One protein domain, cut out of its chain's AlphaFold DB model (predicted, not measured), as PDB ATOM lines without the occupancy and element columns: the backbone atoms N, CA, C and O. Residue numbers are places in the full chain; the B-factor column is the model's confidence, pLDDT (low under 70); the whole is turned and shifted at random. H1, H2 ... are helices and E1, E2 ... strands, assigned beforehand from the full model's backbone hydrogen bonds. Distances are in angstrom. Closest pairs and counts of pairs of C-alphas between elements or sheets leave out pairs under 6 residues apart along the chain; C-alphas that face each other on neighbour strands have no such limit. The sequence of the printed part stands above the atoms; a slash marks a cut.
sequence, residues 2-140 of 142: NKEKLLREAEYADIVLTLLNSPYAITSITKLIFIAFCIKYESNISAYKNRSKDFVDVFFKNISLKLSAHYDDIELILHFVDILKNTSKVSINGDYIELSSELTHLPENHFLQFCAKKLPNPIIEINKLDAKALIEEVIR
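This is residues 2 to 140 of the 142 residues of an uncharacterized protein of Lachnospiraceae bacterium 7_1_58FAA (UniProt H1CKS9). Look for a rounded cluster of crossed helices with H2 in its middle: the two longer helices H1 and H6 cross each other and H2 on one side, and the short helices H4, H8 and H9 lie on the other side. A small hairpin of two strands, E1 and E2, sits by residues 81 to 85 of H6, while H3, H5 and H7 lie farther round the outside of H2. The printed part has 139 residues, with nine named helices and two named strands in the order H1 H2 H3 H4 H5 H6 E1 E2 H7 H8 H9; the sheet E1 - E2 is antiparallel and the class is mostly helix. It is compact, with a radius of gyration of the C-alphas of 14.3 A and spans of 40 by 32 by 29 A.

Begin at C-alpha 90, at (10.122, -31.630, -2.955), where E1, residues 90 to 93, starts; E2, residues 96 to 99, is its antiparallel neighbour. Just before them in the chain you will find H6, residues 72 to 86, 21.2 A long. Find C-alpha 3 at (-5.449, -31.228, 19.731); from there H1, residues 3 to 20, runs 26.0 A to C-alpha 20. H2, residues 29 to 40, is 16.4 A long. After it come H3, residues 46 to 49, H4, residues 55 to 60, and H5, residues 63 to 69. Beyond E2, look for H7, residues 110 to 117, 11.2 A long, then H8, residues 122 to 127. H9, residues 131 to 140, runs 14.5 A and ends at C-alpha 140, at (28.384, -35.942, 21.964).

Start at the hairpin of E1 and E2, antiparallel at 159 degrees, where N 91 and O 98 are 2.8 A apart and N 98 and O 91 are 2.9 A apart, both within hydrogen-bond range. From E1 go to H6: their closest C-alphas, of Leu 84 and Val 90, are 5.7 A apart. From E2 go to H2: their closest C-alphas, of Ile 29 and Tyr 96, are 6.3 A apart. H2 is the hub, touching three helices. It touches H1 at a steep tilt of 58 degrees, opposite ways, closest at the C-alphas of Ile 15 and Ala 36, 6.1 A. With residues 33 to 37 alone it touches H6 at a steep tilt of 55 degrees, closest at the C-alphas of Ile 33 and Ile 77, 6.5 A. H2 and H9 only just touch, with 3 pairs of C-alphas within 8 A, and only at their ends; the closest C-alphas are those of Lys 31 and Ala 131, 5.9 A. H1, with residues 8 to 16 alone, touches H6 at a steep tilt of 59 degrees, the same way; the C-alphas of Glu 9 and Leu 76 are closest, 6.0 A. H4 touches H8, about perpendicular at 81 degrees, closest at the C-alphas of Phe 55 and Pro 122, 5.8 A. H5 is close to H2 but not clearly touching, with the C-alphas of Cys 38 and Ile 63 closest at 6.3 A. H7 is close to H8 but not clearly touching, with the C-alphas of Cys 115 and Pro 122 closest at 6.2 A; H7 and H3 are near each other. H1 and H9 are apart. In H1, H2, H4, H6, H8 and H9 every O i to N i+4 pair is within hydrogen-bond range; in H7 it is 3 of 4, in H5 1 of 3 beside 2 of 4 O i to N i+3 pairs, and H3 is too short for an O i to N i+4 pair.

Look to Asn 50 and Asn 86 for the two C-alphas farthest apart, 41.3 A. The printed part runs from residue 2 to 140 and has no cut. No link is long; those from H1 to H2 and from E2 to H7 are short, and the others are tight. The mean pLDDT of the printed part is 90.0; look for values under 70 at residue 62, residues 64 to 66 and residue 68.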
ATOM      1  N   ASN A   2      -5.959 -35.772  18.358       81.81
ATOM      2  CA  ASN A   2      -5.541 -35.099  19.596       81.81
ATOM      3  C   ASN A   2      -5.117 -33.652  19.269       81.81
ATOM      4  O   ASN A   2      -4.276 -33.447  18.397       81.81
ATOM      5  N   LYS A   3      -5.708 -32.661  19.949       83.44
ATOM      6  CA  LYS A   3      -5.449 -31.228  19.731       83.44
ATOM      7  C   LYS A   3      -3.964 -30.882  19.880       83.44
ATOM      8  O   LYS A   3      -3.452 -30.072  19.119       83.44
ATOM      9  N   GLU A   4      -3.268 -31.534  20.807       86.06
ATOM     10  CA  GLU A   4      -1.830 -31.334  21.018       86.06
ATOM     11  C   GLU A   4      -0.993 -31.828  19.837       86.06
ATOM     12  O   GLU A   4      -0.031 -31.173  19.445       86.06
ATOM     13  N   LYS A   5      -1.376 -32.955  19.223       86.25
ATOM     14  CA  LYS A   5      -0.682 -33.478  18.038       86.25
ATOM     15  C   LYS A   5      -0.801 -32.502  16.866       86.25
ATOM     16  O   LYS A   5       0.203 -32.205  16.236       86.25
ATOM     17  N   LEU A   6      -1.993 -31.939  16.653       88.00
ATOM     18  CA  LEU A   6      -2.224 -30.958  15.589       88.00
ATOM     19  C   LEU A   6      -1.414 -29.677  15.765       88.00
ATOM     20  O   LEU A   6      -0.894 -29.142  14.792       88.00
ATOM     21  N   LEU A   7      -1.293 -29.191  17.001       90.81
ATOM     22  CA  LEU A   7      -0.457 -28.028  17.293       90.81
ATOM     23  C   LEU A   7       1.015 -28.323  16.992       90.81
ATOM     24  O   LEU A   7       1.674 -27.529  16.330       90.81
ATOM     25  N   ARG A   8       1.516 -29.496  17.401       91.69
ATOM     26  CA  ARG A   8       2.899 -29.895  17.105       91.69
ATOM     27  C   ARG A   8       3.152 -30.076  15.609       91.69
ATOM     28  O   ARG A   8       4.211 -29.665  15.146       91.69
ATOM     29  N   GLU A   9       2.207 -30.656  14.873       91.12
ATOM     30  CA  GLU A   9       2.273 -30.784  13.412       91.12
ATOM     31  C   GLU A   9       2.339 -29.414  12.732       91.12
ATOM     32  O   GLU A   9       3.194 -29.205  11.875       91.12
ATOM     33  N   ALA A  10       1.490 -28.466  13.143       92.25
ATOM     34  CA  ALA A  10       1.500 -27.109  12.600       92.25
ATOM     35  C   ALA A  10       2.824 -26.380  12.884       92.25
ATOM     36  O   ALA A  10       3.386 -25.753  11.988       92.25
ATOM     37  N   GLU A  11       3.363 -26.511  14.098       94.38
ATOM     38  CA  GLU A  11       4.671 -25.947  14.448       94.38
ATOM     39  C   GLU A  11       5.808 -26.559  13.618       94.38
ATOM     40  O   GLU A  11       6.686 -25.841  13.143       94.38
ATOM     41  N   TYR A  12       5.809 -27.880  13.413       95.75
ATOM     42  CA  TYR A  12       6.827 -28.512  12.575       95.75
ATOM     43  C   TYR A  12       6.671 -28.175  11.097       95.75
ATOM     44  O   TYR A  12       7.684 -28.050  10.413       95.75
ATOM     45  N   ALA A  13       5.447 -27.974  10.612       94.88
ATOM     46  CA  ALA A  13       5.212 -27.482   9.261       94.88
ATOM     47  C   ALA A  13       5.856 -26.099   9.058       94.88
ATOM     48  O   ALA A  13       6.616 -25.925   8.110       94.88
ATOM     49  N   ASP A  14       5.625 -25.152   9.975       96.06
ATOM     50  CA  ASP A  14       6.254 -23.820   9.969       96.06
ATOM     51  C   ASP A  14       7.791 -23.909   9.943       96.06
ATOM     52  O   ASP A  14       8.457 -23.339   9.071       96.06
ATOM     53  N   ILE A  15       8.360 -24.709  10.848       96.88
ATOM     54  CA  ILE A  15       9.812 -24.889  10.952       96.88
ATOM     55  C   ILE A  15      10.378 -25.509   9.669       96.88
ATOM     56  O   ILE A  15      11.330 -24.973   9.103       96.88
ATOM     57  N   VAL A  16       9.812 -26.615   9.180       96.81
ATOM     58  CA  VAL A  16      10.330 -27.322   7.998       96.81
ATOM     59  C   VAL A  16      10.217 -26.462   6.744       96.81
ATOM     60  O   VAL A  16      11.195 -26.357   6.003       96.81
ATOM     61  N   LEU A  17       9.076 -25.798   6.520       95.88
ATOM     62  CA  LEU A  17       8.907 -24.873   5.393       95.88
ATOM     63  C   LEU A  17       9.964 -23.767   5.419       95.88
ATOM     64  O   LEU A  17      10.549 -23.440   4.386       95.88
ATOM     65  N   THR A  18      10.232 -23.218   6.602       96.19
ATOM     66  CA  THR A  18      11.253 -22.186   6.774       96.19
ATOM     67  C   THR A  18      12.653 -22.717   6.466       96.19
ATOM     68  O   THR A  18      13.406 -22.065   5.748       96.19
ATOM     69  N   LEU A  19      13.012 -23.892   6.985       96.75
ATOM     70  CA  LEU A  19      14.358 -24.463   6.855       96.75
ATOM     71  C   LEU A  19      14.704 -24.924   5.437       96.75
ATOM     72  O   LEU A  19      15.870 -24.849   5.042       96.75
ATOM     73  N   LEU A  20      13.719 -25.409   4.682       95.94
ATOM     74  CA  LEU A  20      13.921 -25.823   3.293       95.94
ATOM     75  C   LEU A  20      14.184 -24.621   2.374       95.94
ATOM     76  O   LEU A  20      14.955 -24.731   1.425       95.94
ATOM     77  N   ASN A  21      13.574 -23.472   2.663       93.88
ATOM     78  CA  ASN A  21      13.706 -22.260   1.861       93.88
ATOM     79  C   ASN A  21      15.004 -21.477   2.127       93.88
ATOM     80  O   ASN A  21      15.698 -21.642   3.136       93.88
ATOM     81  N   SER A  22      15.295 -20.542   1.219       90.06
ATOM     82  CA  SER A  22      16.287 -19.485   1.436       90.06
ATOM     83  C   SER A  22      15.931 -18.646   2.680       90.06
ATOM     84  O   SER A  22      14.753 -18.350   2.893       90.06
ATOM     85  N   PRO A  23      16.911 -18.239   3.513       92.25
ATOM     86  CA  PRO A  23      18.361 -18.366   3.318       92.25
ATOM     87  C   PRO A  23      18.977 -19.645   3.906       92.25
ATOM     88  O   PRO A  23      20.193 -19.808   3.846       92.25
ATOM     89  N   TYR A  24      18.182 -20.527   4.518       95.06
ATOM     90  CA  TYR A  24      18.705 -21.687   5.242       95.06
ATOM     91  C   TYR A  24      19.060 -22.843   4.311       95.06
ATOM     92  O   TYR A  24      20.133 -23.422   4.479       95.06
ATOM     93  N   ALA A  25      18.187 -23.138   3.341       94.75
ATOM     94  CA  ALA A  25      18.375 -24.149   2.301       94.75
ATOM     95  C   ALA A  25      18.935 -25.475   2.849       94.75
ATOM     96  O   ALA A  25      19.984 -25.966   2.425       94.75
ATOM     97  N   ILE A  26      18.266 -26.045   3.857       96.44
ATOM     98  CA  ILE A  26      18.670 -27.324   4.445       96.44
ATOM     99  C   ILE A  26      18.226 -28.458   3.522       96.44
ATOM    100  O   ILE A  26      17.096 -28.928   3.584       96.44
ATOM    101  N   THR A  27      19.142 -28.919   2.675       95.06
ATOM    102  CA  THR A  27      18.884 -29.948   1.656       95.06
ATOM    103  C   THR A  27      19.188 -31.374   2.121       95.06
ATOM    104  O   THR A  27      19.250 -32.278   1.299       95.06
ATOM    105  N   SER A  28      19.429 -31.597   3.414       96.69
ATOM    106  CA  SER A  28      19.692 -32.925   3.983       96.69
ATOM    107  C   SER A  28      18.566 -33.309   4.936       96.69
ATOM    108  O   SER A  28      18.265 -32.536   5.847       96.69
ATOM    109  N   ILE A  29      17.969 -34.493   4.760       95.25
ATOM    110  CA  ILE A  29      16.931 -35.039   5.649       95.25
ATOM    111  C   ILE A  29      17.472 -35.127   7.072       95.25
ATOM    112  O   ILE A  29      16.839 -34.651   8.010       95.25
ATOM    113  N   THR A  30      18.669 -35.688   7.228       93.88
ATOM    114  CA  THR A  30      19.346 -35.825   8.519       93.88
ATOM    115  C   THR A  30      19.486 -34.473   9.210       93.88
ATOM    116  O   THR A  30      19.078 -34.314  10.362       93.88
ATOM    117  N   LYS A  31      20.021 -33.470   8.502       95.44
ATOM    118  CA  LYS A  31      20.151 -32.117   9.055       95.44
ATOM    119  C   LYS A  31      18.792 -31.518   9.399       95.44
ATOM    120  O   LYS A  31      18.649 -30.938  10.471       95.44
ATOM    121  N   LEU A  32      17.809 -31.664   8.511       96.44
ATOM    122  CA  LEU A  32      16.463 -31.129   8.692       96.44
ATOM    123  C   LEU A  32      15.824 -31.678   9.968       96.44
ATOM    124  O   LEU A  32      15.312 -30.889  10.753       96.44
ATOM    125  N   ILE A  33      15.915 -32.990  10.208       93.69
ATOM    126  CA  ILE A  33      15.376 -33.635  11.411       93.69
ATOM    127  C   ILE A  33      15.977 -33.010  12.669       93.69
ATOM    128  O   ILE A  33      15.246 -32.487  13.508       93.69
ATOM    129  N   PHE A  34      17.304 -33.029  12.805       92.00
ATOM    130  CA  PHE A  34      17.943 -32.588  14.044       92.00
ATOM    131  C   PHE A  34      17.844 -31.077  14.256       92.00
ATOM    132  O   PHE A  34      17.622 -30.625  15.381       92.00
ATOM    133  N   ILE A  35      17.960 -30.284  13.190       94.50
ATOM    134  CA  ILE A  35      17.848 -28.828  13.284       94.50
ATOM    135  C   ILE A  35      16.404 -28.426  13.597       94.50
ATOM    136  O   ILE A  35      16.200 -27.630  14.513       94.50
ATOM    137  N   ALA A  36      15.403 -28.999  12.920       95.19
ATOM    138  CA  ALA A  36      13.997 -28.705  13.201       95.19
ATOM    139  C   ALA A  36      13.608 -29.100  14.629       95.19
ATOM    140  O   ALA A  36      12.969 -28.315  15.335       95.19
ATOM    141  N   PHE A  37      14.049 -30.281  15.071       92.25
ATOM    142  CA  PHE A  37      13.848 -30.754  16.435       92.25
ATOM    143  C   PHE A  37      14.425 -29.764  17.457       92.25
ATOM    144  O   PHE A  37      13.714 -29.288  18.340       92.25
ATOM    145  N   CYS A  38      15.694 -29.373  17.308       91.12
ATOM    146  CA  CYS A  38      16.315 -28.400  18.206       91.12
ATOM    147  C   CYS A  38      15.607 -27.040  18.199       91.12
ATOM    148  O   CYS A  38      15.423 -26.463  19.269       91.12
ATOM    149  N   ILE A  39      15.176 -26.544  17.036       93.50
ATOM    150  CA  ILE A  39      14.477 -25.254  16.915       93.50
ATOM    151  C   ILE A  39      13.172 -25.243  17.702       93.50
ATOM    152  O   ILE A  39      12.931 -24.284  18.436       93.50
ATOM    153  N   LYS A  40      12.336 -26.284  17.573       92.06
ATOM    154  CA  LYS A  40      11.063 -26.360  18.311       92.06
ATOM    155  C   LYS A  40      11.283 -26.183  19.808       92.06
ATOM    156  O   LYS A  40      10.503 -25.533  20.496       92.06
ATOM    157  N   TYR A  41      12.361 -26.774  20.299       89.19
ATOM    158  CA  TYR A  41      12.672 -26.813  21.709       89.19
ATOM    159  C   TYR A  41      13.638 -25.718  22.176       89.19
ATOM    160  O   TYR A  41      14.016 -25.717  23.354       89.19
ATOM    161  N   GLU A  42      14.062 -24.805  21.306       89.06
ATOM    162  CA  GLU A  42      14.983 -23.736  21.672       89.06
ATOM    163  C   GLU A  42      14.239 -22.613  22.400       89.06
ATOM    164  O   GLU A  42      13.415 -21.897  21.836       89.06
ATOM    165  N   SER A  43      14.553 -22.443  23.682       84.81
ATOM    166  CA  SER A  43      13.945 -21.436  24.556       84.81
ATOM    167  C   SER A  43      14.934 -20.365  25.020       84.81
ATOM    168  O   SER A  43      14.536 -19.346  25.585       84.81
ATOM    169  N   ASN A  44      16.230 -20.547  24.768       88.19
ATOM    170  CA  ASN A  44      17.314 -19.724  25.286       88.19
ATOM    171  C   ASN A  44      17.871 -18.762  24.227       88.19
ATOM    172  O   ASN A  44      19.070 -18.724  23.952       88.19
ATOM    173  N   ILE A  45      17.005 -17.916  23.658       89.38
ATOM    174  CA  ILE A  45      17.401 -16.885  22.677       89.38
ATOM    175  C   ILE A  45      18.522 -15.978  23.224       89.38
ATOM    176  O   ILE A  45      19.394 -15.523  22.479       89.38
ATOM    177  N   SER A  46      18.539 -15.708  24.534       89.56
ATOM    178  CA  SER A  46      19.560 -14.861  25.165       89.56
ATOM    179  C   SER A  46      20.979 -15.413  25.015       89.56
ATOM    180  O   SER A  46      21.900 -14.606  24.869       89.56
ATOM    181  N   ALA A  47      21.169 -16.735  24.950       88.88
ATOM    182  CA  ALA A  47      22.479 -17.351  24.719       88.88
ATOM    183  C   ALA A  47      23.095 -17.010  23.347       88.88
ATOM    184  O   ALA A  47      24.316 -17.109  23.178       88.88
ATOM    185  N   TYR A  48      22.269 -16.571  22.390       90.56
ATOM    186  CA  TYR A  48      22.672 -16.248  21.020       90.56
ATOM    187  C   TYR A  48      22.872 -14.747  20.778       90.56
ATOM    188  O   TYR A  48      23.617 -14.378  19.869       90.56
ATOM    189  N   LYS A  49      22.242 -13.868  21.573       87.75
ATOM    190  CA  LYS A  49      22.182 -12.409  21.319       87.75
ATOM    191  C   LYS A  49      23.544 -11.773  21.037       87.75
ATOM    192  O   LYS A  49      23.709 -11.128  20.007       87.75
ATOM    193  N   ASN A  50      24.516 -12.005  21.915       89.44
ATOM    194  CA  ASN A  50      25.856 -11.408  21.824       89.44
ATOM    195  C   ASN A  50      26.905 -12.382  21.273       89.44
ATOM    196  O   ASN A  50      28.102 -12.110  21.322       89.44
ATOM    197  N   ARG A  51      26.467 -13.547  20.787       87.81
ATOM    198  CA  ARG A  51      27.351 -14.620  20.345       87.81
ATOM    199  C   ARG A  51      27.666 -14.472  18.859       87.81
ATOM    200  O   ARG A  51      26.797 -14.135  18.052       87.81
ATOM    201  N   SER A  52      28.917 -14.735  18.505       87.25
ATOM    202  CA  SER A  52      29.415 -14.713  17.124       87.25
ATOM    203  C   SER A  52      30.079 -16.024  16.691       87.25
ATOM    204  O   SER A  52      30.387 -16.169  15.514       87.25
ATOM    205  N   LYS A  53      30.285 -16.970  17.615       86.88
ATOM    206  CA  LYS A  53      30.930 -18.272  17.395       86.88
ATOM    207  C   LYS A  53      30.341 -19.344  18.315       86.88
ATOM    208  O   LYS A  53      29.577 -19.013  19.220       86.88
ATOM    209  N   ASP A  54      30.713 -20.603  18.096       85.81
ATOM    210  CA  ASP A  54      30.336 -21.737  18.953       85.81
ATOM    211  C   ASP A  54      28.802 -21.907  19.048       85.81
ATOM    212  O   ASP A  54      28.236 -22.104  20.124       85.81
ATOM    213  N   PHE A  55      28.097 -21.715  17.924       89.12
ATOM    214  CA  PHE A  55      26.639 -21.881  17.862       89.12
ATOM    215  C   PHE A  55      26.223 -23.343  17.970       89.12
ATOM    216  O   PHE A  55      25.226 -23.623  18.623       89.12
ATOM    217  N   VAL A  56      27.007 -24.243  17.372       85.94
ATOM    218  CA  VAL A  56      26.810 -25.698  17.405       85.94
ATOM    219  C   VAL A  56      26.693 -26.179  18.850       85.94
ATOM    220  O   VAL A  56      25.671 -26.751  19.222       85.94
ATOM    221  N   ASP A  57      27.670 -25.827  19.690       84.88
ATOM    222  CA  ASP A  57      27.703 -26.251  21.091       84.88
ATOM    223  C   ASP A  57      26.474 -25.789  21.873       84.88
ATOM    224  O   ASP A  57      25.931 -26.536  22.679       84.88
ATOM    225  N   VAL A  58      26.017 -24.549  21.664       86.81
ATOM    226  CA  VAL A  58      24.832 -24.024  22.369       86.81
ATOM    227  C   VAL A  58      23.562 -24.681  21.881       86.81
ATOM    228  O   VAL A  58      22.712 -25.028  22.699       86.81
ATOM    229  N   PHE A  59      23.450 -24.843  20.569       87.00
ATOM    230  CA  PHE A  59      22.264 -25.364  19.918       87.00
ATOM    231  C   PHE A  59      22.017 -26.828  20.277       87.00
ATOM    232  O   PHE A  59      20.881 -27.224  20.544       87.00
ATOM    233  N   PHE A  60      23.085 -27.619  20.384       85.31
ATOM    234  CA  PHE A  60      22.990 -29.025  20.769       85.31
ATOM    235  C   PHE A  60      23.077 -29.273  22.276       85.31
ATOM    236  O   PHE A  60      22.678 -30.345  22.723       85.31
ATOM    237  N   LYS A  61      23.455 -28.280  23.097       80.56
ATOM    238  CA  LYS A  61      23.555 -28.425  24.564       80.56
ATOM    239  C   LYS A  61      22.306 -29.011  25.229       80.56
ATOM    240  O   LYS A  61      22.408 -29.639  26.278       80.56
ATOM    241  N   ASN A  62      21.134 -28.777  24.643       65.69
ATOM    242  CA  ASN A  62      19.848 -29.195  25.196       65.69
ATOM    243  C   ASN A  62      19.198 -30.360  24.433       65.69
ATOM    244  O   ASN A  62      18.036 -30.665  24.707       65.69
ATOM    245  N   ILE A  63      19.888 -30.971  23.460       70.00
ATOM    246  CA  ILE A  63      19.261 -31.942  22.556       70.00
ATOM    247  C   ILE A  63      18.965 -33.282  23.245       70.00
ATOM    248  O   ILE A  63      17.907 -33.866  23.026       70.00
ATOM    249  N   SER A  64      19.836 -33.751  24.136       59.66
ATOM    250  CA  SER A  64      19.798 -35.136  24.622       59.66
ATOM    251  C   SER A  64      18.657 -35.482  25.555       59.66
ATOM    252  O   SER A  64      17.993 -36.506  25.375       59.66
ATOM    253  N   LEU A  65      18.364 -34.594  26.506       58.72
ATOM    254  CA  LEU A  65      17.219 -34.764  27.399       58.72
ATOM    255  C   LEU A  65      15.905 -34.812  26.599       58.72
ATOM    256  O   LEU A  65      14.961 -35.500  26.977       58.72
ATOM    257  N   LYS A  66      15.851 -34.083  25.481       66.56
ATOM    258  CA  LYS A  66      14.627 -33.879  24.708       66.56
ATOM    259  C   LYS A  66      14.399 -34.989  23.693       66.56
ATOM    260  O   LYS A  66      13.269 -35.448  23.576       66.56
ATOM    261  N   LEU A  67      15.445 -35.461  23.012       72.06
ATOM    262  CA  LEU A  67      15.328 -36.518  21.998       72.06
ATOM    263  C   LEU A  67      14.810 -37.831  22.602       72.06
ATOM    264  O   LEU A  67      13.945 -38.483  22.026       72.06
ATOM    265  N   SER A  68      15.262 -38.161  23.814       68.94
ATOM    266  CA  SER A  68      14.798 -39.342  24.555       68.94
ATOM    267  C   SER A  68      13.332 -39.238  25.000       68.94
ATOM    268  O   SER A  68      12.650 -40.253  25.122       68.94
ATOM    269  N   ALA A  69      12.840 -38.021  25.249       71.88
ATOM    270  CA  ALA A  69      11.487 -37.769  25.750       71.88
ATOM    271  C   ALA A  69      10.449 -37.522  24.641       71.88
ATOM    272  O   ALA A  69       9.254 -37.682  24.883       71.88
ATOM    273  N   HIS A  70      10.895 -37.130  23.444       81.31
ATOM    274  CA  HIS A  70      10.042 -36.643  22.355       81.31
ATOM    275  C   HIS A  70      10.417 -37.254  20.999       81.31
ATOM    276  O   HIS A  70      10.414 -36.576  19.977       81.31
ATOM    277  N   TYR A  71      10.779 -38.538  20.964       80.31
ATOM    278  CA  TYR A  71      11.137 -39.217  19.712       80.31
ATOM    279  C   TYR A  71       9.990 -39.216  18.683       80.31
ATOM    280  O   TYR A  71      10.242 -39.283  17.481       80.31
ATOM    281  N   ASP A  72       8.741 -39.113  19.144       87.56
ATOM    282  CA  ASP A  72       7.543 -39.038  18.309       87.56
ATOM    283  C   ASP A  72       7.522 -37.785  17.422       87.56
ATOM    284  O   ASP A  72       6.931 -37.788  16.345       87.56
ATOM    285  N   ASP A  73       8.234 -36.731  17.810       90.12
ATOM    286  CA  ASP A  73       8.378 -35.531  16.997       90.12
ATOM    287  C   ASP A  73       9.172 -35.765  15.698       90.12
ATOM    288  O   ASP A  73       8.921 -35.096  14.695       90.12
ATOM    289  N   ILE A  74      10.092 -36.738  15.674       90.06
ATOM    290  CA  ILE A  74      10.813 -37.116  14.447       90.06
ATOM    291  C   ILE A  74       9.824 -37.655  13.408       90.06
ATOM    292  O   ILE A  74       9.937 -37.338  12.223       90.06
ATOM    293  N   GLU A  75       8.824 -38.421  13.852       91.44
ATOM    294  CA  GLU A  75       7.750 -38.916  12.989       91.44
ATOM    295  C   GLU A  75       6.948 -37.754  12.392       91.44
ATOM    296  O   GLU A  75       6.625 -37.789  11.208       91.44
ATOM    297  N   LEU A  76       6.687 -36.691  13.163       93.62
ATOM    298  CA  LEU A  76       5.967 -35.507  12.674       93.62
ATOM    299  C   LEU A  76       6.755 -34.752  11.596       93.62
ATOM    300  O   LEU A  76       6.184 -34.368  10.574       93.62
ATOM    301  N   ILE A  77       8.065 -34.572  11.797       94.94
ATOM    302  CA  ILE A  77       8.946 -33.932  10.808       94.94
ATOM    303  C   ILE A  77       8.944 -34.746   9.509       94.94
ATOM    304  O   ILE A  77       8.715 -34.198   8.428       94.94
ATOM    305  N   LEU A  78       9.159 -36.061   9.611       93.44
ATOM    306  CA  LEU A  78       9.179 -36.962   8.458       93.44
ATOM    307  C   LEU A  78       7.823 -37.033   7.752       93.44
ATOM    308  O   LEU A  78       7.776 -37.037   6.523       93.44
ATOM    309  N   HIS A  79       6.725 -37.038   8.507       93.50
ATOM    310  CA  HIS A  79       5.378 -37.014   7.949       93.50
ATOM    311  C   HIS A  79       5.152 -35.766   7.092       93.50
ATOM    312  O   HIS A  79       4.629 -35.862   5.982       93.50
ATOM    313  N   PHE A  80       5.598 -34.599   7.557       93.44
ATOM    314  CA  PHE A  80       5.459 -33.371   6.784       93.44
ATOM    315  C   PHE A  80       6.339 -33.363   5.525       93.44
ATOM    316  O   PHE A  80       5.890 -32.942   4.458       93.44
ATOM    317  N   VAL A  81       7.560 -33.899   5.605       94.00
ATOM    318  CA  VAL A  81       8.417 -34.109   4.425       94.00
ATOM    319  C   VAL A  81       7.732 -35.025   3.401       94.00
ATOM    320  O   VAL A  81       7.766 -34.737   2.203       94.00
ATOM    321  N   ASP A  82       7.048 -36.081   3.850       94.25
ATOM    322  CA  ASP A  82       6.282 -36.969   2.969       94.25
ATOM    323  C   ASP A  82       5.085 -36.253   2.319       94.25
ATOM    324  O   ASP A  82       4.852 -36.407   1.120       94.25
ATOM    325  N   ILE A  83       4.379 -35.379   3.046       94.38
ATOM    326  CA  ILE A  83       3.334 -34.516   2.465       94.38
ATOM    327  C   ILE A  83       3.914 -33.632   1.350       94.38
ATOM    328  O   ILE A  83       3.330 -33.539   0.265       94.38
ATOM    329  N   LEU A  84       5.066 -32.993   1.575       94.19
ATOM    330  CA  LEU A  84       5.715 -32.153   0.562       94.19
ATOM    331  C   LEU A  84       6.131 -32.966  -0.670       94.19
ATOM    332  O   LEU A  84       5.961 -32.510  -1.802       94.19
ATOM    333  N   LYS A  85       6.630 -34.187  -0.466       94.94
ATOM    334  CA  LYS A  85       6.976 -35.108  -1.553       94.94
ATOM    335  C   LYS A  85       5.735 -35.507  -2.353       94.94
ATOM    336  O   LYS A  85       5.718 -35.381  -3.575       94.94
ATOM    337  N   ASN A  86       4.669 -35.923  -1.672       95.56
ATOM    338  CA  ASN A  86       3.418 -36.368  -2.296       95.56
ATOM    339  C   ASN A  86       2.685 -35.229  -3.022       95.56
ATOM    340  O   ASN A  86       1.949 -35.469  -3.976       95.56
ATOM    341  N   THR A  87       2.929 -33.980  -2.623       93.38
ATOM    342  CA  THR A  87       2.428 -32.776  -3.307       93.38
ATOM    343  C   THR A  87       3.398 -32.226  -4.361       93.38
ATOM    344  O   THR A  87       3.179 -31.136  -4.891       93.38
ATOM    345  N   SER A  88       4.457 -32.979  -4.700       92.56
ATOM    346  CA  SER A  88       5.486 -32.622  -5.693       92.56
ATOM    347  C   SER A  88       6.213 -31.301  -5.402       92.56
ATOM    348  O   SER A  88       6.767 -30.669  -6.304       92.56
ATOM    349  N   LYS A  89       6.213 -30.864  -4.138       93.94
ATOM    350  CA  LYS A  89       6.924 -29.665  -3.676       93.94
ATOM    351  C   LYS A  89       8.400 -29.935  -3.425       93.94
ATOM    352  O   LYS A  89       9.204 -29.024  -3.594       93.94
ATOM    353  N   VAL A  90       8.736 -31.172  -3.065       94.69
ATOM    354  CA  VAL A  90      10.122 -31.630  -2.955       94.69
ATOM    355  C   VAL A  90      10.350 -32.923  -3.729       94.69
ATOM    356  O   VAL A  90       9.455 -33.765  -3.839       94.69
ATOM    357  N   SER A  91      11.575 -33.096  -4.215       95.31
ATOM    358  CA  SER A  91      12.129 -34.371  -4.658       95.31
ATOM    359  C   SER A  91      13.078 -34.903  -3.573       95.31
ATOM    360  O   SER A  91      13.703 -34.126  -2.848       95.31
ATOM    361  N   ILE A  92      13.141 -36.227  -3.406       95.19
ATOM    362  CA  ILE A  92      13.976 -36.873  -2.382       95.19
ATOM    363  C   ILE A  92      14.822 -37.961  -3.031       95.19
ATOM    364  O   ILE A  92      14.282 -38.865  -3.673       95.19
ATOM    365  N   ASN A  93      16.136 -37.900  -2.810       93.94
ATOM    366  CA  ASN A  93      17.092 -38.911  -3.244       93.94
ATOM    367  C   ASN A  93      18.091 -39.230  -2.121       93.94
ATOM    368  O   ASN A  93      19.027 -38.473  -1.861       93.94
ATOM    369  N   GLY A  94      17.888 -40.365  -1.448       92.06
ATOM    370  CA  GLY A  94      18.661 -40.716  -0.259       92.06
ATOM    371  C   GLY A  94      18.452 -39.681   0.847       92.06
ATOM    372  O   GLY A  94      17.318 -39.426   1.239       92.06
ATOM    373  N   ASP A  95      19.541 -39.078   1.326       94.06
ATOM    374  CA  ASP A  95      19.496 -37.997   2.319       94.06
ATOM    375  C   ASP A  95      19.215 -36.621   1.689       94.06
ATOM    376  O   ASP A  95      18.952 -35.668   2.412       94.06
ATOM    377  N   TYR A  96      19.264 -36.487   0.362       95.88
ATOM    378  CA  TYR A  96      19.128 -35.195  -0.304       95.88
ATOM    379  C   TYR A  96      17.662 -34.829  -0.568       95.88
ATOM    380  O   TYR A  96      16.895 -35.645  -1.086       95.88
ATOM    381  N   ILE A  97      17.304 -33.583  -0.252       95.56
ATOM    382  CA  ILE A  97      16.014 -32.951  -0.535       95.56
ATOM    383  C   ILE A  97      16.240 -31.808  -1.523       95.56
ATOM    384  O   ILE A  97      17.048 -30.912  -1.272       95.56
ATOM    385  N   GLU A  98      15.474 -31.799  -2.606       94.94
ATOM    386  CA  GLU A  98      15.447 -30.714  -3.584       94.94
ATOM    387  C   GLU A  98      14.065 -30.065  -3.598       94.94
ATOM    388  O   GLU A  98      13.054 -30.757  -3.691       94.94
ATOM    389  N   LEU A  99      14.004 -28.737  -3.526       93.06
ATOM    390  CA  LEU A  99      12.755 -28.002  -3.704       93.06
ATOM    391  C   LEU A  99      12.442 -27.848  -5.192       93.06
ATOM    392  O   LEU A  99      13.253 -27.323  -5.949       93.06
ATOM    393  N   SER A 100      11.229 -28.225  -5.593       90.94
ATOM    394  CA  SER A 100      10.747 -28.036  -6.967       90.94
ATOM    395  C   SER A 100      10.534 -26.555  -7.315       90.94
ATOM    396  O   SER A 100      10.593 -26.164  -8.479       90.94
ATOM    397  N   SER A 101      10.231 -25.730  -6.311       86.75
ATOM    398  CA  SER A 101      10.050 -24.282  -6.419       86.75
ATOM    399  C   SER A 101      10.181 -23.640  -5.039       86.75
ATOM    400  O   SER A 101       9.964 -24.311  -4.029       86.75
ATOM    401  N   GLU A 102      10.436 -22.331  -4.983       84.81
ATOM    402  CA  GLU A 102      10.321 -21.584  -3.725       84.81
ATOM    403  C   GLU A 102       8.914 -21.726  -3.130       84.81
ATOM    404  O   GLU A 102       7.904 -21.741  -3.846       84.81
ATOM    405  N   LEU A 103       8.851 -21.851  -1.805       86.88
ATOM    406  CA  LEU A 103       7.594 -21.927  -1.071       86.88
ATOM    407  C   LEU A 103       7.295 -20.560  -0.461       86.88
ATOM    408  O   LEU A 103       8.081 -20.046   0.333       86.88
ATOM    409  N   THR A 104       6.144 -19.975  -0.786       85.56
ATOM    410  CA  THR A 104       5.703 -18.728  -0.150       85.56
ATOM    411  C   THR A 104       5.240 -19.022   1.274       85.56
ATOM    412  O   THR A 104       4.172 -19.599   1.476       85.56
ATOM    413  N   HIS A 105       6.043 -18.634   2.262       85.88
ATOM    414  CA  HIS A 105       5.767 -18.867   3.676       85.88
ATOM    415  C   HIS A 105       6.383 -17.755   4.540       85.88
ATOM    416  O   HIS A 105       7.464 -17.250   4.236       85.88
ATOM    417  N   LEU A 106       5.680 -17.366   5.607       88.12
ATOM    418  CA  LEU A 106       6.154 -16.416   6.610       88.12
ATOM    419  C   LEU A 106       6.382 -17.175   7.925       88.12
ATOM    420  O   LEU A 106       5.398 -17.670   8.469       88.12
ATOM    421  N   PRO A 107       7.625 -17.238   8.438       90.88
ATOM    422  CA  PRO A 107       7.924 -17.989   9.652       90.88
ATOM    423  C   PRO A 107       7.238 -17.394  10.885       90.88
ATOM    424  O   PRO A 107       7.426 -16.209  11.188       90.88
ATOM    425  N   GLU A 108       6.516 -18.214  11.639       93.75
ATOM    426  CA  GLU A 108       5.929 -17.858  12.935       93.75
ATOM    427  C   GLU A 108       6.846 -18.226  14.108       93.75
ATOM    428  O   GLU A 108       6.809 -17.563  15.147       93.75
ATOM    429  N   ASN A 109       7.727 -19.219  13.955       94.38
ATOM    430  CA  ASN A 109       8.646 -19.628  15.012       94.38
ATOM    431  C   ASN A 109       9.565 -18.476  15.474       94.38
ATOM    432  O   ASN A 109      10.386 -17.939  14.725       94.38
ATOM    433  N   HIS A 110       9.479 -18.141  16.764       93.44
ATOM    434  CA  HIS A 110      10.181 -16.999  17.359       93.44
ATOM    435  C   HIS A 110      11.712 -17.108  17.261       93.44
ATOM    436  O   HIS A 110      12.396 -16.094  17.083       93.44
ATOM    437  N   PHE A 111      12.271 -18.316  17.380       94.00
ATOM    438  CA  PHE A 111      13.715 -18.521  17.285       94.00
ATOM    439  C   PHE A 111      14.212 -18.314  15.850       94.00
ATOM    440  O   PHE A 111      15.227 -17.645  15.642       94.00
ATOM    441  N   LEU A 112      13.469 -18.795  14.851       94.81
ATOM    442  CA  LEU A 112      13.780 -18.564  13.436       94.81
ATOM    443  C   LEU A 112      13.631 -17.089  13.041       94.81
ATOM    444  O   LEU A 112      14.502 -16.557  12.348       94.81
ATOM    445  N   GLN A 113      12.605 -16.396  13.544       94.88
ATOM    446  CA  GLN A 113      12.460 -14.944  13.369       94.88
ATOM    447  C   GLN A 113      13.629 -14.161  13.985       94.88
ATOM    448  O   GLN A 113      14.071 -13.153  13.425       94.88
ATOM    449  N   PHE A 114      14.142 -14.610  15.135       94.69
ATOM    450  CA  PHE A 114      15.353 -14.053  15.734       94.69
ATOM    451  C   PHE A 114      16.584 -14.321  14.856       94.69
ATOM    452  O   PHE A 114      17.330 -13.385  14.554       94.69
ATOM    453  N   CYS A 115      16.782 -15.565  14.409       94.31
ATOM    454  CA  CYS A 115      17.928 -15.956  13.586       94.31
ATOM    455  C   CYS A 115      17.989 -15.168  12.276       94.31
ATOM    456  O   CYS A 115      19.064 -14.698  11.909       94.31
ATOM    457  N   ALA A 116      16.845 -14.928  11.628       93.75
ATOM    458  CA  ALA A 116      16.755 -14.144  10.395       93.75
ATOM    459  C   ALA A 116      17.329 -12.719  10.527       93.75
ATOM    460  O   ALA A 116      17.808 -12.151   9.549       93.75
ATOM    461  N   LYS A 117      17.314 -12.141  11.736       93.94
ATOM    462  CA  LYS A 117      17.839 -10.794  12.031       93.94
ATOM    463  C   LYS A 117      19.255 -10.819  12.615       93.94
ATOM    464  O   LYS A 117      19.848  -9.760  12.830       93.94
ATOM    465  N   LYS A 118      19.791 -12.000  12.932       93.50
ATOM    466  CA  LYS A 118      21.067 -12.159  13.629       93.50
ATOM    467  C   LYS A 118      22.210 -12.356  12.633       93.50
ATOM    468  O   LYS A 118      22.146 -13.202  11.749       93.50
ATOM    469  N   LEU A 119      23.294 -11.610  12.840       92.19
ATOM    470  CA  LEU A 119      24.547 -11.732  12.091       92.19
ATOM    471  C   LEU A 119      25.708 -12.031  13.057       92.19
ATOM    472  O   LEU A 119      25.859 -11.310  14.051       92.19
ATOM    473  N   PRO A 120      26.509 -13.089  12.832       92.88
ATOM    474  CA  PRO A 120      26.236 -14.223  11.932       92.88
ATOM    475  C   PRO A 120      24.961 -14.990  12.333       92.88
ATOM    476  O   PRO A 120      24.609 -15.002  13.517       92.88
ATOM    477  N   ASN A 121      24.276 -15.594  11.355       95.25
ATOM    478  CA  ASN A 121      23.018 -16.324  11.555       95.25
ATOM    479  C   ASN A 121      23.302 -17.736  12.108       95.25
ATOM    480  O   ASN A 121      23.957 -18.518  11.417       95.25
ATOM    481  N   PRO A 122      22.793 -18.099  13.302       93.75
ATOM    482  CA  PRO A 122      23.118 -19.372  13.947       93.75
ATOM    483  C   PRO A 122      22.810 -20.609  13.098       93.75
ATOM    484  O   PRO A 122      23.645 -21.502  13.005       93.75
ATOM    485  N   ILE A 123      21.642 -20.660  12.449       95.75
ATOM    486  CA  ILE A 123      21.221 -21.824  11.657       95.75
ATOM    487  C   ILE A 123      22.068 -21.962  10.393       95.75
ATOM    488  O   ILE A 123      22.443 -23.074  10.032       95.75
ATOM    489  N   ILE A 124      22.422 -20.845   9.748       96.00
ATOM    490  CA  ILE A 124      23.324 -20.866   8.588       96.00
ATOM    491  C   ILE A 124      24.705 -21.382   9.002       96.00
ATOM    492  O   ILE A 124      25.279 -22.203   8.296       96.00
ATOM    493  N   GLU A 125      25.225 -20.948  10.154       94.38
ATOM    494  CA  GLU A 125      26.500 -21.454  10.679       94.38
ATOM    495  C   GLU A 125      26.442 -22.957  10.991       94.38
ATOM    496  O   GLU A 125      27.373 -23.680  10.648       94.38
ATOM    497  N   ILE A 126      25.342 -23.449  11.572       92.94
ATOM    498  CA  ILE A 126      25.147 -24.883  11.850       92.94
ATOM    499  C   ILE A 126      25.027 -25.688  10.549       92.94
ATOM    500  O   ILE A 126      25.620 -26.759  10.437       92.94
ATOM    501  N   ASN A 127      24.327 -25.169   9.534       95.19
ATOM    502  CA  ASN A 127      24.145 -25.865   8.255       95.19
ATOM    503  C   ASN A 127      25.462 -26.046   7.466       95.19
ATOM    504  O   ASN A 127      25.514 -26.863   6.545       95.19
ATOM    505  N   LYS A 128      26.545 -25.345   7.834       94.00
ATOM    506  CA  LYS A 128      27.880 -25.567   7.249       94.00
ATOM    507  C   LYS A 128      28.475 -26.928   7.609       94.00
ATOM    508  O   LYS A 128      29.298 -27.427   6.847       94.00
ATOM    509  N   LEU A 129      28.084 -27.521   8.740       92.38
ATOM    510  CA  LEU A 129      28.479 -28.889   9.082       92.38
ATOM    511  C   LEU A 129      27.898 -29.848   8.051       92.38
ATOM    512  O   LEU A 129      26.749 -29.679   7.661       92.38
ATOM    513  N   ASP A 130      28.638 -30.861   7.607       91.81
ATOM    514  CA  ASP A 130      28.031 -31.941   6.828       91.81
ATOM    515  C   ASP A 130      27.131 -32.828   7.716       91.81
ATOM    516  O   ASP A 130      27.106 -32.695   8.942       91.81
ATOM    517  N   ALA A 131      26.336 -33.709   7.101       90.12
ATOM    518  CA  ALA A 131      25.397 -34.554   7.844       90.12
ATOM    519  C   ALA A 131      26.104 -35.485   8.847       90.12
ATOM    520  O   ALA A 131      25.571 -35.737   9.927       90.12
ATOM    521  N   LYS A 132      27.315 -35.957   8.527       91.38
ATOM    522  CA  LYS A 132      28.092 -36.838   9.403       91.38
ATOM    523  C   LYS A 132      28.614 -36.069  10.616       91.38
ATOM    524  O   LYS A 132      28.412 -36.518  11.739       91.38
ATOM    525  N   ALA A 133      29.228 -34.910  10.400       89.31
ATOM    526  CA  ALA A 133      29.706 -34.031  11.458       89.31
ATOM    527  C   ALA A 133      28.555 -33.595  12.371       89.31
ATOM    528  O   ALA A 133      28.700 -33.607  13.588       89.31
ATOM    529  N   LEU A 134      27.383 -33.283  11.805       89.25
ATOM    530  CA  LEU A 134      26.205 -32.954  12.603       89.25
ATOM    531  C   LEU A 134      25.775 -34.127  13.496       89.25
ATOM    532  O   LEU A 134      25.510 -33.912  14.673       89.25
ATOM    533  N   ILE A 135      25.744 -35.356  12.969       87.25
ATOM    534  CA  ILE A 135      25.453 -36.554  13.776       87.25
ATOM    535  C   ILE A 135      26.493 -36.733  14.888       87.25
ATOM    536  O   ILE A 135      26.119 -37.004  16.026       87.25
ATOM    537  N   GLU A 136      27.784 -36.580  14.585       88.25
ATOM    538  CA  GLU A 136      28.849 -36.691  15.587       88.25
ATOM    539  C   GLU A 136      28.667 -35.671  16.716       88.25
ATOM    540  O   GLU A 136      28.810 -36.033  17.884       88.25
ATOM    541  N   GLU A 137      28.296 -34.429  16.398       85.81
ATOM    542  CA  GLU A 137      27.984 -33.423  17.415       85.81
ATOM    543  C   GLU A 137      26.742 -33.805  18.220       85.81
ATOM    544  O   GLU A 137      26.794 -33.785  19.442       85.81
ATOM    545  N   VAL A 138      25.653 -34.236  17.575       84.38
ATOM    546  CA  VAL A 138      24.444 -34.697  18.279       84.38
ATOM    547  C   VAL A 138      24.772 -35.818  19.271       84.38
ATOM    548  O   VAL A 138      24.355 -35.744  20.426       84.38
ATOM    549  N   ILE A 139      25.563 -36.814  18.860       82.56
ATOM    550  CA  ILE A 139      25.963 -37.949  19.708       82.56
ATOM    551  C   ILE A 139      26.798 -37.497  20.909       82.56
ATOM    552  O   ILE A 139      26.679 -38.091  21.971       82.56
ATOM    553  N   ARG A 140      27.618 -36.442  20.802       82.56
ATOM    554  CA  ARG A 140      28.384 -35.942  21.964       82.56
ATOM    555  C   ARG A 140      27.500 -35.436  23.097       82.56
ATOM    556  O   ARG A 140      27.972 -35.352  24.230       82.56
TER     557      ARG A 140